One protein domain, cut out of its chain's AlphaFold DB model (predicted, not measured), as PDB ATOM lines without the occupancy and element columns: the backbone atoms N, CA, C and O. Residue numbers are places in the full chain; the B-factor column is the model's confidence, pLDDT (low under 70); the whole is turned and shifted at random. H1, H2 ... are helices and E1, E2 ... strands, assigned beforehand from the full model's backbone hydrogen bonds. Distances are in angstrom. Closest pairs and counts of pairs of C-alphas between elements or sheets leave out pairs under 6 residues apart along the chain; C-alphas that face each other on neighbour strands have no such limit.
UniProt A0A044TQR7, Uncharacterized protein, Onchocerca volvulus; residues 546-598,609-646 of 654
ATOM      1  N   PHE A 546     136.478 135.732 161.589       83.58
ATOM      2  CA  PHE A 546     135.232 136.312 161.123       83.58
ATOM      3  C   PHE A 546     134.098 135.291 161.184       83.58
ATOM      4  O   PHE A 546     133.110 135.526 161.870       83.58
ATOM      5  N   ASN A 547     134.276 134.110 160.585       80.61
ATOM      6  CA  ASN A 547     133.272 133.046 160.628       80.61
ATOM      7  C   ASN A 547     132.903 132.646 162.061       80.61
ATOM      8  O   ASN A 547     131.738 132.391 162.358       80.61
ATOM      9  N   ARG A 548     133.886 132.592 162.966       76.34
ATOM     10  CA  ARG A 548     133.645 132.278 164.377       76.34
ATOM     11  C   ARG A 548     132.825 133.370 165.060       76.34
ATOM     12  O   ARG A 548     131.851 133.051 165.733       76.34
ATOM     13  N   ILE A 549     133.192 134.635 164.863       81.57
ATOM     14  CA  ILE A 549     132.454 135.798 165.375       81.57
ATOM     15  C   ILE A 549     131.021 135.782 164.839       81.57
ATOM     16  O   ILE A 549     130.086 135.933 165.618       81.57
ATOM     17  N   MET A 550     130.836 135.509 163.546       83.30
ATOM     18  CA  MET A 550     129.509 135.442 162.940       83.30
ATOM     19  C   MET A 550     128.650 134.328 163.532       83.30
ATOM     20  O   MET A 550     127.497 134.588 163.847       83.30
ATOM     21  N   ARG A 551     129.208 133.144 163.816       77.98
ATOM     22  CA  ARG A 551     128.474 132.086 164.538       77.98
ATOM     23  C   ARG A 551     128.046 132.516 165.942       77.98
ATOM     24  O   ARG A 551     126.955 132.162 166.379       77.98
ATOM     25  N   TYR A 552     128.876 133.282 166.657       77.54
ATOM     26  CA  TYR A 552     128.484 133.848 167.953       77.54
ATOM     27  C   TYR A 552     127.362 134.881 167.810       77.54
ATOM     28  O   TYR A 552     126.418 134.864 168.596       77.54
ATOM     29  N   VAL A 553     127.441 135.748 166.799       79.04
ATOM     30  CA  VAL A 553     126.410 136.752 166.501       79.04
ATOM     31  C   VAL A 553     125.096 136.090 166.078       79.04
ATOM     32  O   VAL A 553     124.036 136.531 166.513       79.04
ATOM     33  N   GLU A 554     125.149 135.013 165.293       76.45
ATOM     34  CA  GLU A 554     123.992 134.195 164.907       76.45
ATOM     35  C   GLU A 554     123.353 133.518 166.122       76.45
ATOM     36  O   GLU A 554     122.142 133.612 166.303       76.45
ATOM     37  N   ALA A 555     124.157 132.888 166.986       76.07
ATOM     38  CA  ALA A 555     123.662 132.227 168.193       76.07
ATOM     39  C   ALA A 555     123.057 133.217 169.204       76.07
ATOM     40  O   ALA A 555     122.062 132.904 169.856       76.07
ATOM     41  N   LYS A 556     123.641 134.415 169.325       76.99
ATOM     42  CA  LYS A 556     123.130 135.496 170.179       76.99
ATOM     43  C   LYS A 556     121.920 136.212 169.562       76.99
ATOM     44  O   LYS A 556     121.077 136.741 170.283       76.99
ATOM     45  N   GLY A 557     121.863 136.303 168.236       77.32
ATOM     46  CA  GLY A 557     120.859 137.062 167.490       77.32
ATOM     47  C   GLY A 557     121.108 138.575 167.421       77.32
ATOM     48  O   GLY A 557     120.231 139.322 166.984       77.32
ATOM     49  N   SER A 558     122.266 139.095 167.849       80.70
ATOM     50  CA  SER A 558     122.572 140.529 167.689       80.70
ATOM     51  C   SER A 558     124.060 140.880 167.756       80.70
ATOM     52  O   SER A 558     124.855 140.133 168.313       80.70
ATOM     53  N   LEU A 559     124.410 142.035 167.175       82.04
ATOM     54  CA  LEU A 559     125.702 142.716 167.299       82.04
ATOM     55  C   LEU A 559     125.484 144.237 167.359       82.04
ATOM     56  O   LEU A 559     125.387 144.892 166.322       82.04
ATOM     57  N   ARG A 560     125.394 144.824 168.554       81.10
ATOM     58  CA  ARG A 560     125.210 146.267 168.787       81.10
ATOM     59  C   ARG A 560     126.511 146.973 169.177       81.10
ATOM     60  O   ARG A 560     126.777 147.222 170.348       81.10
ATOM     61  N   SER A 561     127.292 147.372 168.178       80.16
ATOM     62  CA  SER A 561     128.527 148.148 168.352       80.16
ATOM     63  C   SER A 561     128.535 149.360 167.418       80.16
ATOM     64  O   SER A 561     129.203 149.375 166.383       80.16
ATOM     65  N   ALA A 562     127.753 150.383 167.762       76.88
ATOM     66  CA  ALA A 562     127.563 151.568 166.929       76.88
ATOM     67  C   ALA A 562     128.883 152.293 166.597       76.88
ATOM     68  O   ALA A 562     129.710 152.545 167.468       76.88
ATOM     69  N   GLY A 563     129.044 152.682 165.332       80.68
ATOM     70  CA  GLY A 563     130.217 153.395 164.821       80.68
ATOM     71  C   GLY A 563     131.364 152.513 164.337       80.68
ATOM     72  O   GLY A 563     132.321 153.049 163.785       80.68
ATOM     73  N   LEU A 564     131.256 151.190 164.463       85.23
ATOM     74  CA  LEU A 564     132.279 150.240 164.030       85.23
ATOM     75  C   LEU A 564     132.522 150.253 162.509       85.23
ATOM     76  O   LEU A 564     133.649 150.028 162.085       85.23
ATOM     77  N   VAL A 565     131.499 150.559 161.689       85.06
ATOM     78  CA  VAL A 565     131.588 150.514 160.207       85.06
ATOM     79  C   VAL A 565     132.774 151.305 159.666       85.06
ATOM     80  O   VAL A 565     133.431 150.845 158.739       85.06
ATOM     81  N   LYS A 566     133.086 152.472 160.248       86.19
ATOM     82  CA  LYS A 566     134.183 153.320 159.753       86.19
ATOM     83  C   LYS A 566     135.566 152.668 159.903       86.19
ATOM     84  O   LYS A 566     136.493 153.101 159.234       86.19
ATOM     85  N   TYR A 567     135.690 151.649 160.758       89.35
ATOM     86  CA  TYR A 567     136.923 150.897 160.992       89.35
ATOM     87  C   TYR A 567     136.945 149.536 160.278       89.35
ATOM     88  O   TYR A 567     137.832 148.726 160.541       89.35
ATOM     89  N   ILE A 568     135.979 149.259 159.396       88.47
ATOM     90  CA  ILE A 568     135.982 148.067 158.547       88.47
ATOM     91  C   ILE A 568     136.270 148.505 157.107       88.47
ATOM     92  O   ILE A 568     135.489 149.238 156.504       88.47
ATOM     93  N   THR A 569     137.407 148.083 156.565       87.07
ATOM     94  CA  THR A 569     137.860 148.337 155.190       87.07
ATOM     95  C   THR A 569     137.933 147.061 154.350       87.07
ATOM     96  O   THR A 569     138.027 147.135 153.126       87.07
ATOM     97  N   ASN A 570     137.836 145.879 154.965       87.43
ATOM     98  CA  ASN A 570     137.784 144.617 154.234       87.43
ATOM     99  C   ASN A 570     136.422 144.429 153.536       87.43
ATOM    100  O   ASN A 570     135.387 144.300 154.192       87.43
ATOM    101  N   ILE A 571     136.442 144.368 152.201       85.77
ATOM    102  CA  ILE A 571     135.236 144.264 151.366       85.77
ATOM    103  C   ILE A 571     134.447 142.984 151.660       85.77
ATOM    104  O   ILE A 571     133.234 143.060 151.807       85.77
ATOM    105  N   ALA A 572     135.110 141.836 151.831       84.98
ATOM    106  CA  ALA A 572     134.424 140.567 152.084       84.98
ATOM    107  C   ALA A 572     133.644 140.587 153.411       84.98
ATOM    108  O   ALA A 572     132.528 140.076 153.490       84.98
ATOM    109  N   ILE A 573     134.200 141.230 154.445       87.72
ATOM    110  CA  ILE A 573     133.499 141.428 155.721       87.72
ATOM    111  C   ILE A 573     132.283 142.343 155.526       87.72
ATOM    112  O   ILE A 573     131.200 142.033 156.018       87.72
ATOM    113  N   LEU A 574     132.434 143.457 154.801       86.70
ATOM    114  CA  LEU A 574     131.334 144.394 154.536       86.70
ATOM    115  C   LEU A 574     130.204 143.753 153.716       86.70
ATOM    116  O   LEU A 574     129.033 143.966 154.029       86.70
ATOM    117  N   GLU A 575     130.541 142.946 152.708       85.96
ATOM    118  CA  GLU A 575     129.580 142.209 151.881       85.96
ATOM    119  C   GLU A 575     128.771 141.207 152.709       85.96
ATOM    120  O   GLU A 575     127.543 141.189 152.616       85.96
ATOM    121  N   GLU A 576     129.420 140.419 153.572       83.07
ATOM    122  CA  GLU A 576     128.710 139.478 154.445       83.07
ATOM    123  C   GLU A 576     127.849 140.196 155.489       83.07
ATOM    124  O   GLU A 576     126.705 139.800 155.715       83.07
ATOM    125  N   LEU A 577     128.327 141.295 156.080       83.95
ATOM    126  CA  LEU A 577     127.505 142.108 156.984       83.95
ATOM    127  C   LEU A 577     126.276 142.680 156.260       83.95
ATOM    128  O   LEU A 577     125.175 142.634 156.810       83.95
ATOM    129  N   SER A 578     126.439 143.158 155.020       82.33
ATOM    130  CA  SER A 578     125.325 143.610 154.177       82.33
ATOM    131  C   SER A 578     124.351 142.471 153.875       82.33
ATOM    132  O   SER A 578     123.138 142.661 153.946       82.33
ATOM    133  N   ARG A 579     124.857 141.267 153.579       80.51
ATOM    134  CA  ARG A 579     124.033 140.084 153.300       80.51
ATOM    135  C   ARG A 579     123.207 139.677 154.517       80.51
ATOM    136  O   ARG A 579     122.006 139.449 154.396       80.51
ATOM    137  N   ILE A 580     123.817 139.632 155.697       76.67
ATOM    138  CA  ILE A 580     123.119 139.303 156.948       76.67
ATOM    139  C   ILE A 580     122.064 140.364 157.258       76.67
ATOM    140  O   ILE A 580     120.954 140.036 157.679       76.67
ATOM    141  N   GLN A 581     122.362 141.630 156.971       74.64
ATOM    142  CA  GLN A 581     121.394 142.705 157.100       74.64
ATOM    143  C   GLN A 581     120.233 142.581 156.093       74.64
ATOM    144  O   GLN A 581     119.086 142.865 156.433       74.64
ATOM    145  N   ASP A 582     120.469 142.137 154.864       73.67
ATOM    146  CA  ASP A 582     119.393 141.983 153.886       73.67
ATOM    147  C   ASP A 582     118.509 140.758 154.196       73.67
ATOM    148  O   ASP A 582     117.283 140.898 154.229       73.67
ATOM    149  N   TYR A 583     119.111 139.603 154.509       69.70
ATOM    150  CA  TYR A 583     118.419 138.305 154.561       69.70
ATOM    151  C   TYR A 583     118.116 137.769 155.965       69.70
ATOM    152  O   TYR A 583     117.123 137.070 156.145       69.70
ATOM    153  N   CYS A 584     118.938 138.083 156.967       65.24
ATOM    154  CA  CYS A 584     118.829 137.495 158.309       65.24
ATOM    155  C   CYS A 584     118.273 138.474 159.352       65.24
ATOM    156  O   CYS A 584     118.234 138.135 160.532       65.24
ATOM    157  N   CYS A 585     117.807 139.659 158.939       65.96
ATOM    158  CA  CYS A 585     117.280 140.706 159.828       65.96
ATOM    159  C   CYS A 585     116.160 140.253 160.776       65.96
ATOM    160  O   CYS A 585     115.942 140.894 161.801       65.96
ATOM    161  N   GLU A 586     115.426 139.199 160.423       66.58
ATOM    162  CA  GLU A 586     114.369 138.636 161.270       66.58
ATOM    163  C   GLU A 586     114.932 137.896 162.496       66.58
ATOM    164  O   GLU A 586     114.261 137.825 163.523       66.58
ATOM    165  N   TYR A 587     116.169 137.394 162.407       70.19
ATOM    166  CA  TYR A 587     116.810 136.549 163.422       70.19
ATOM    167  C   TYR A 587     118.033 137.210 164.067       70.19
ATOM    168  O   TYR A 587     118.356 136.918 165.216       70.19
ATOM    169  N   VAL A 588     118.719 138.093 163.334       73.83
ATOM    170  CA  VAL A 588     119.976 138.722 163.749       73.83
ATOM    171  C   VAL A 588     119.902 140.236 163.564       73.83
ATOM    172  O   VAL A 588     119.727 140.741 162.455       73.83
ATOM    173  N   SER A 589     120.084 140.986 164.652       76.96
ATOM    174  CA  SER A 589     120.109 142.453 164.638       76.96
ATOM    175  C   SER A 589     121.541 142.993 164.680       76.96
ATOM    176  O   SER A 589     122.167 143.021 165.738       76.96
ATOM    177  N   ILE A 590     122.057 143.467 163.543       76.99
ATOM    178  CA  ILE A 590     123.373 144.121 163.457       76.99
ATOM    179  C   ILE A 590     123.189 145.640 163.553       76.99
ATOM    180  O   ILE A 590     122.462 146.231 162.766       76.99
ATOM    181  N   GLN A 591     123.847 146.290 164.513       79.15
ATOM    182  CA  GLN A 591     123.862 147.743 164.681       79.15
ATOM    183  C   GLN A 591     125.291 148.271 164.804       79.15
ATOM    184  O   GLN A 591     125.836 148.388 165.898       79.15
ATOM    185  N   ILE A 592     125.885 148.608 163.657       74.54
ATOM    186  CA  ILE A 592     127.300 149.002 163.549       74.54
ATOM    187  C   ILE A 592     127.528 150.434 163.038       74.54
ATOM    188  O   ILE A 592     128.634 150.955 163.147       74.54
ATOM    189  N   ALA A 593     126.505 151.114 162.516       69.00
ATOM    190  CA  ALA A 593     126.584 152.531 162.139       69.00
ATOM    191  C   ALA A 593     126.213 153.446 163.325       69.00
ATOM    192  O   ALA A 593     125.477 153.031 164.219       69.00
ATOM    193  N   VAL A 594     126.719 154.686 163.350       63.10
ATOM    194  CA  VAL A 594     126.388 155.669 164.403       63.10
ATOM    195  C   VAL A 594     124.939 156.157 164.235       63.10
ATOM    196  O   VAL A 594     124.628 156.722 163.182       63.10
ATOM    197  N   PRO A 595     124.059 156.039 165.250       53.44
ATOM    198  CA  PRO A 595     122.751 156.692 165.235       53.44
ATOM    199  C   PRO A 595     122.932 158.217 165.234       53.44
ATOM    200  O   PRO A 595     123.716 158.738 166.027       53.44
ATOM    201  N   GLN A 596     122.228 158.962 164.371       50.35
ATOM    202  CA  GLN A 596     122.341 160.430 164.368       50.35
ATOM    203  C   GLN A 596     121.998 161.009 165.751       50.35
ATOM    204  O   GLN A 596     120.893 160.820 166.259       50.35
ATOM    205  N   VAL A 597     122.957 161.737 166.335       45.93
ATOM    206  CA  VAL A 597     122.816 162.483 167.591       45.93
ATOM    207  C   VAL A 597     121.628 163.440 167.478       45.93
ATOM    208  O   VAL A 597     121.529 164.191 166.506       45.93
ATOM    209  N   GLN A 598     120.736 163.366 168.472       37.53
ATOM    210  CA  GLN A 598     119.553 164.199 168.717       37.53
ATOM    211  C   GLN A 598     119.574 165.530 167.952       37.53
ATOM    212  O   GLN A 598     120.140 166.527 168.411       37.53
ATOM    213  N   VAL A 609     117.984 158.757 157.783       49.98
ATOM    214  CA  VAL A 609     118.079 157.340 157.409       49.98
ATOM    215  C   VAL A 609     119.165 156.629 158.233       49.98
ATOM    216  O   VAL A 609     119.021 155.464 158.561       49.98
ATOM    217  N   ARG A 610     120.197 157.337 158.720       41.75
ATOM    218  CA  ARG A 610     121.423 156.767 159.333       41.75
ATOM    219  C   ARG A 610     121.291 156.030 160.683       41.75
ATOM    220  O   ARG A 610     122.299 155.583 161.211       41.75
ATOM    221  N   GLY A 611     120.084 155.849 161.219       47.57
ATOM    222  CA  GLY A 611     119.813 154.941 162.349       47.57
ATOM    223  C   GLY A 611     118.828 153.809 162.028       47.57
ATOM    224  O   GLY A 611     118.595 152.950 162.874       47.57
ATOM    225  N   THR A 612     118.232 153.810 160.833       58.73
ATOM    226  CA  THR A 612     117.309 152.770 160.359       58.73
ATOM    227  C   THR A 612     118.074 151.696 159.580       58.73
ATOM    228  O   THR A 612     119.238 151.899 159.224       58.73
ATOM    229  N   LYS A 613     117.431 150.550 159.296       64.48
ATOM    230  CA  LYS A 613     117.994 149.479 158.448       64.48
ATOM    231  C   LYS A 613     118.604 150.061 157.161       64.48
ATOM    232  O   LYS A 613     119.767 149.806 156.858       64.48
ATOM    233  N   ASP A 614     117.874 150.949 156.493       67.59
ATOM    234  CA  ASP A 614     118.328 151.608 155.264       67.59
ATOM    235  C   ASP A 614     119.597 152.450 155.453       67.59
ATOM    236  O   ASP A 614     120.436 152.502 154.561       67.59
ATOM    237  N   GLY A 615     119.797 153.097 156.605       70.61
ATOM    238  CA  GLY A 615     120.995 153.912 156.811       70.61
ATOM    239  C   GLY A 615     122.205 153.166 157.309       70.61
ATOM    240  O   GLY A 615     123.320 153.603 157.041       70.61
ATOM    241  N   GLN A 616     122.012 152.039 157.989       74.98
ATOM    242  CA  GLN A 616     123.099 151.089 158.190       74.98
ATOM    243  C   GLN A 616     123.558 150.523 156.848       74.98
ATOM    244  O   GLN A 616     124.755 150.554 156.576       74.98
ATOM    245  N   LYS A 617     122.612 150.141 155.981       76.07
ATOM    246  CA  LYS A 617     122.905 149.674 154.624       76.07
ATOM    247  C   LYS A 617     123.651 150.738 153.825       76.07
ATOM    248  O   LYS A 617     124.746 150.485 153.341       76.07
ATOM    249  N   GLN A 618     123.129 151.965 153.797       78.77
ATOM    250  CA  GLN A 618     123.795 153.092 153.149       78.77
ATOM    251  C   GLN A 618     125.196 153.341 153.728       78.77
ATOM    252  O   GLN A 618     126.116 153.646 152.981       78.77
ATOM    253  N   SER A 619     125.387 153.208 155.045       80.69
ATOM    254  CA  SER A 619     126.704 153.379 155.667       80.69
ATOM    255  C   SER A 619     127.690 152.286 155.253       80.69
ATOM    256  O   SER A 619     128.863 152.598 155.064       80.69
ATOM    257  N   ILE A 620     127.240 151.034 155.124       81.01
ATOM    258  CA  ILE A 620     128.062 149.920 154.633       81.01
ATOM    259  C   ILE A 620     128.415 150.159 153.162       81.01
ATOM    260  O   ILE A 620     129.588 150.123 152.811       81.01
ATOM    261  N   GLU A 621     127.440 150.514 152.323       82.57
ATOM    262  CA  GLU A 621     127.659 150.835 150.906       82.57
ATOM    263  C   GLU A 621     128.592 152.045 150.709       82.57
ATOM    264  O   GLU A 621     129.435 152.053 149.811       82.57
ATOM    265  N   GLU A 622     128.466 153.085 151.540       83.86
ATOM    266  CA  GLU A 622     129.376 154.236 151.546       83.86
ATOM    267  C   GLU A 622     130.796 153.821 151.944       83.86
ATOM    268  O   GLU A 622     131.757 154.311 151.349       83.86
ATOM    269  N   GLN A 623     130.940 152.921 152.918       84.26
ATOM    270  CA  GLN A 623     132.244 152.419 153.340       84.26
ATOM    271  C   GLN A 623     132.883 151.533 152.264       84.26
ATOM    272  O   GLN A 623     134.048 151.744 151.939       84.26
ATOM    273  N   MET A 624     132.111 150.646 151.621       83.16
ATOM    274  CA  MET A 624     132.566 149.836 150.480       83.16
ATOM    275  C   MET A 624     133.107 150.704 149.334       83.16
ATOM    276  O   MET A 624     134.075 150.331 148.679       83.16
ATOM    277  N   LYS A 625     132.527 151.894 149.114       82.32
ATOM    278  CA  LYS A 625     133.012 152.864 148.111       82.32
ATOM    279  C   LYS A 625     134.297 153.590 148.523       82.32
ATOM    280  O   LYS A 625     134.998 154.090 147.648       82.32
ATOM    281  N   LYS A 626     134.591 153.692 149.823       75.45
ATOM    282  CA  LYS A 626     135.786 154.368 150.362       75.45
ATOM    283  C   LYS A 626     136.999 153.449 150.505       75.45
ATOM    284  O   LYS A 626     138.090 153.971 150.709       75.45
ATOM    285  N   CYS A 627     136.823 152.128 150.439       65.00
ATOM    286  CA  CYS A 627     137.858 151.135 150.736       65.00
ATOM    287  C   CYS A 627     139.149 151.333 149.917       65.00
ATOM    288  O   CYS A 627     139.266 150.847 148.795       65.00
ATOM    289  N   GLN A 628     140.127 152.026 150.507       67.01
ATOM    290  CA  GLN A 628     141.521 152.106 150.043       67.01
ATOM    291  C   GLN A 628     142.537 152.071 151.198       67.01
ATOM    292  O   GLN A 628     143.739 152.041 150.952       67.01
ATOM    293  N   GLU A 629     142.080 152.080 152.453       71.92
ATOM    294  CA  GLU A 629     142.971 152.085 153.613       71.92
ATOM    295  C   GLU A 629     143.416 150.670 153.991       71.92
ATOM    296  O   GLU A 629     142.608 149.735 154.065       71.92
ATOM    297  N   ASP A 630     144.713 150.543 154.261       81.49
ATOM    298  CA  ASP A 630     145.346 149.322 154.744       81.49
ATOM    299  C   ASP A 630     144.696 148.854 156.068       81.49
ATOM    300  O   ASP A 630     144.680 149.622 157.040       81.49
ATOM    301  N   PRO A 631     144.198 147.600 156.151       83.47
ATOM    302  CA  PRO A 631     143.658 147.017 157.378       83.47
ATOM    303  C   PRO A 631     144.530 147.230 158.620       83.47
ATOM    304  O   PRO A 631     143.994 147.481 159.699       83.47
ATOM    305  N   TYR A 632     145.859 147.180 158.487       83.76
ATOM    306  CA  TYR A 632     146.777 147.383 159.611       83.76
ATOM    307  C   TYR A 632     146.661 148.797 160.204       83.76
ATOM    308  O   TYR A 632     146.676 148.962 161.430       83.76
ATOM    309  N   VAL A 633     146.499 149.816 159.355       84.12
ATOM    310  CA  VAL A 633     146.316 151.218 159.770       84.12
ATOM    311  C   VAL A 633     144.960 151.396 160.442       84.12
ATOM    312  O   VAL A 633     144.877 151.967 161.533       84.12
ATOM    313  N   THR A 634     143.903 150.857 159.839       86.88
ATOM    314  CA  THR A 634     142.533 150.979 160.348       86.88
ATOM    315  C   THR A 634     142.375 150.322 161.718       86.88
ATOM    316  O   THR A 634     141.808 150.917 162.637       86.88
ATOM    317  N   VAL A 635     142.922 149.115 161.888       88.84
ATOM    318  CA  VAL A 635     142.895 148.387 163.162       88.84
ATOM    319  C   VAL A 635     143.697 149.133 164.225       88.84
ATOM    320  O   VAL A 635     143.183 149.369 165.317       88.84
ATOM    321  N   SER A 636     144.918 149.575 163.914       88.64
ATOM    322  CA  SER A 636     145.739 150.339 164.869       88.64
ATOM    323  C   SER A 636     145.034 151.625 165.321       88.64
ATOM    324  O   SER A 636     145.025 151.955 166.510       88.64
ATOM    325  N   THR A 637     144.369 152.313 164.388       89.68
ATOM    326  CA  THR A 637     143.573 153.517 164.665       89.68
ATOM    327  C   THR A 637     142.399 153.207 165.591       89.68
ATOM    328  O   THR A 637     142.196 153.920 166.571       89.68
ATOM    329  N   TYR A 638     141.669 152.111 165.352       91.83
ATOM    330  CA  TYR A 638     140.571 151.685 166.223       91.83
ATOM    331  C   TYR A 638     141.028 151.474 167.671       91.83
ATOM    332  O   TYR A 638     140.425 152.036 168.585       91.83
ATOM    333  N   PHE A 639     142.105 150.712 167.885       91.57
ATOM    334  CA  PHE A 639     142.617 150.423 169.229       91.57
ATOM    335  C   PHE A 639     143.146 151.669 169.943       91.57
ATOM    336  O   PHE A 639     142.958 151.811 171.149       91.57
ATOM    337  N   THR A 640     143.760 152.589 169.198       89.58
ATOM    338  CA  THR A 640     144.303 153.831 169.760       89.58
ATOM    339  C   THR A 640     143.190 154.813 170.135       89.58
ATOM    340  O   THR A 640     143.170 155.318 171.254       89.58
ATOM    341  N   GLU A 641     142.223 155.051 169.242       90.26
ATOM    342  CA  GLU A 641     141.108 155.980 169.491       90.26
ATOM    343  C   GLU A 641     140.134 155.468 170.559       90.26
ATOM    344  O   GLU A 641     139.515 156.264 171.261       90.26
ATOM    345  N   ASN A 642     139.991 154.145 170.697       89.30
ATOM    346  CA  ASN A 642     139.052 153.524 171.633       89.30
ATOM    347  C   ASN A 642     139.750 152.917 172.865       89.30
ATOM    348  O   ASN A 642     139.132 152.107 173.558       89.30
ATOM    349  N   LYS A 643     141.003 153.310 173.166       89.60
ATOM    350  CA  LYS A 643     141.811 152.757 174.273       89.60
ATOM    351  C   LYS A 643     141.027 152.685 175.585       89.60
ATOM    352  O   LYS A 643     140.905 151.612 176.163       89.60
ATOM    353  N   GLU A 644     140.454 153.798 176.040       87.69
ATOM    354  CA  GLU A 644     139.736 153.859 177.325       87.69
ATOM    355  C   GLU A 644     138.531 152.910 177.378       87.69
ATOM    356  O   GLU A 644     138.318 152.215 178.374       87.69
ATOM    357  N   ALA A 645     137.759 152.838 176.288       86.11
ATOM    358  CA  ALA A 645     136.611 151.945 176.189       86.11
ATOM    359  C   ALA A 645     137.049 150.474 176.215       86.11
ATOM    360  O   ALA A 645     136.456 149.675 176.940       86.11
ATOM    361  N   ILE A 646     138.114 150.129 175.484       87.84
ATOM    362  CA  ILE A 646     138.685 148.777 175.462       87.84
ATOM    363  C   ILE A 646     139.187 148.379 176.847       87.84
ATOM    364  O   ILE A 646     138.795 147.334 177.360       87.84
TER     365      ILE A 646
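Overview. This is residues 546 to 598 and 609 to 646 of the 654 residues of an uncharacterized protein of Onchocerca volvulus (UniProt A0A044TQR7). Two helices, H3 and H4, lie side by side and run opposite ways, with a tiny parallel sheet of two strands, E1 and E2, close to the last residues of H3 and the first of H4. The short H2 sits in the middle, between H4 and H5, while H1 lies near E1 and H3, away from H4; residues 639 to 645, at the end of H5 and in H6, stick out. The printed part has 91 residues, with six named helices and two named strands in the order H1, E1, H2, H3, E2, H4, H5, H6, and the class is mostly helix. It is compact, with a radius of gyration of the C-alphas of 13.1 A, and rounded, spanning 34 by 32 by 27 A.

Arrangement. H1, residues 546 to 556, comes nearest to E1, residues 558 to 560, at the C-alphas of Val 553 and Leu 559, 6.1 A apart. E1 and E2, residues 589 to 591, are parallel neighbours at 14 degrees; N 559 and O 589 are within hydrogen-bond range at 2.8 A, as are N 591 and O 559 at 2.8 A. E1, H2, residues 564 to 567, H3, residues 571 to 583, and E2 form a strand-helix-strand unit, two parallel neighbour strands with helices between them in the chain, and its crossover is right-handed. H1 and H3 are close but not clearly touching, the closest C-alphas being those of Phe 546 and Ile 573, 7.6 A apart. H3 and H4, residues 613 to 626, touch at a shallow tilt of 17 degrees, opposite ways, closest at the C-alphas of Ile 571 and Met 624, 6.2 A. H4 touches H2 with residues 619 to 623 alone, closest at the C-alphas of Val 565 and Ile 620, 6.6 A. H2 and H5, residues 631 to 641, only just touch, with 3 pairs of C-alphas within 8 A, the closest being those of Tyr 567 and Thr 634, 5.6 A. H5 and H6, residues 643 to 646, are close but not clearly touching. In H1, H3, H4 and H5 every O i to N i+4 pair is within hydrogen-bond range; H2 and H6 are too short for such a pair.

Along the chain. H1 begins at C-alpha 546 (135.232, 136.312, 161.123) and is 15.1 A long. E1 is 6.4 A long, H2 5.6 A, H3 18.1 A and E2 6.5 A. H4 begins at C-alpha 613 (117.994, 149.479, 158.448) and is 20.1 A long. H5 is 15.3 A long, and H6, 5.2 A, ends at C-alpha 646 (138.685, 148.777, 175.462).

Size, cuts and confidence. The two C-alphas farthest apart are those of Arg 548 and Gln 598, 35.2 A. Residues 599 to 608 are not printed, and C-alphas 598 and 609 are 13.3 A apart across this cut, which lies in the link from E2 to H4. The links that are printed whole are tight. The mean pLDDT of the printed part is 77.4, and it is under 70 in residues 583 to 586, 593 to 598, 609 to 614 and 627 to 628.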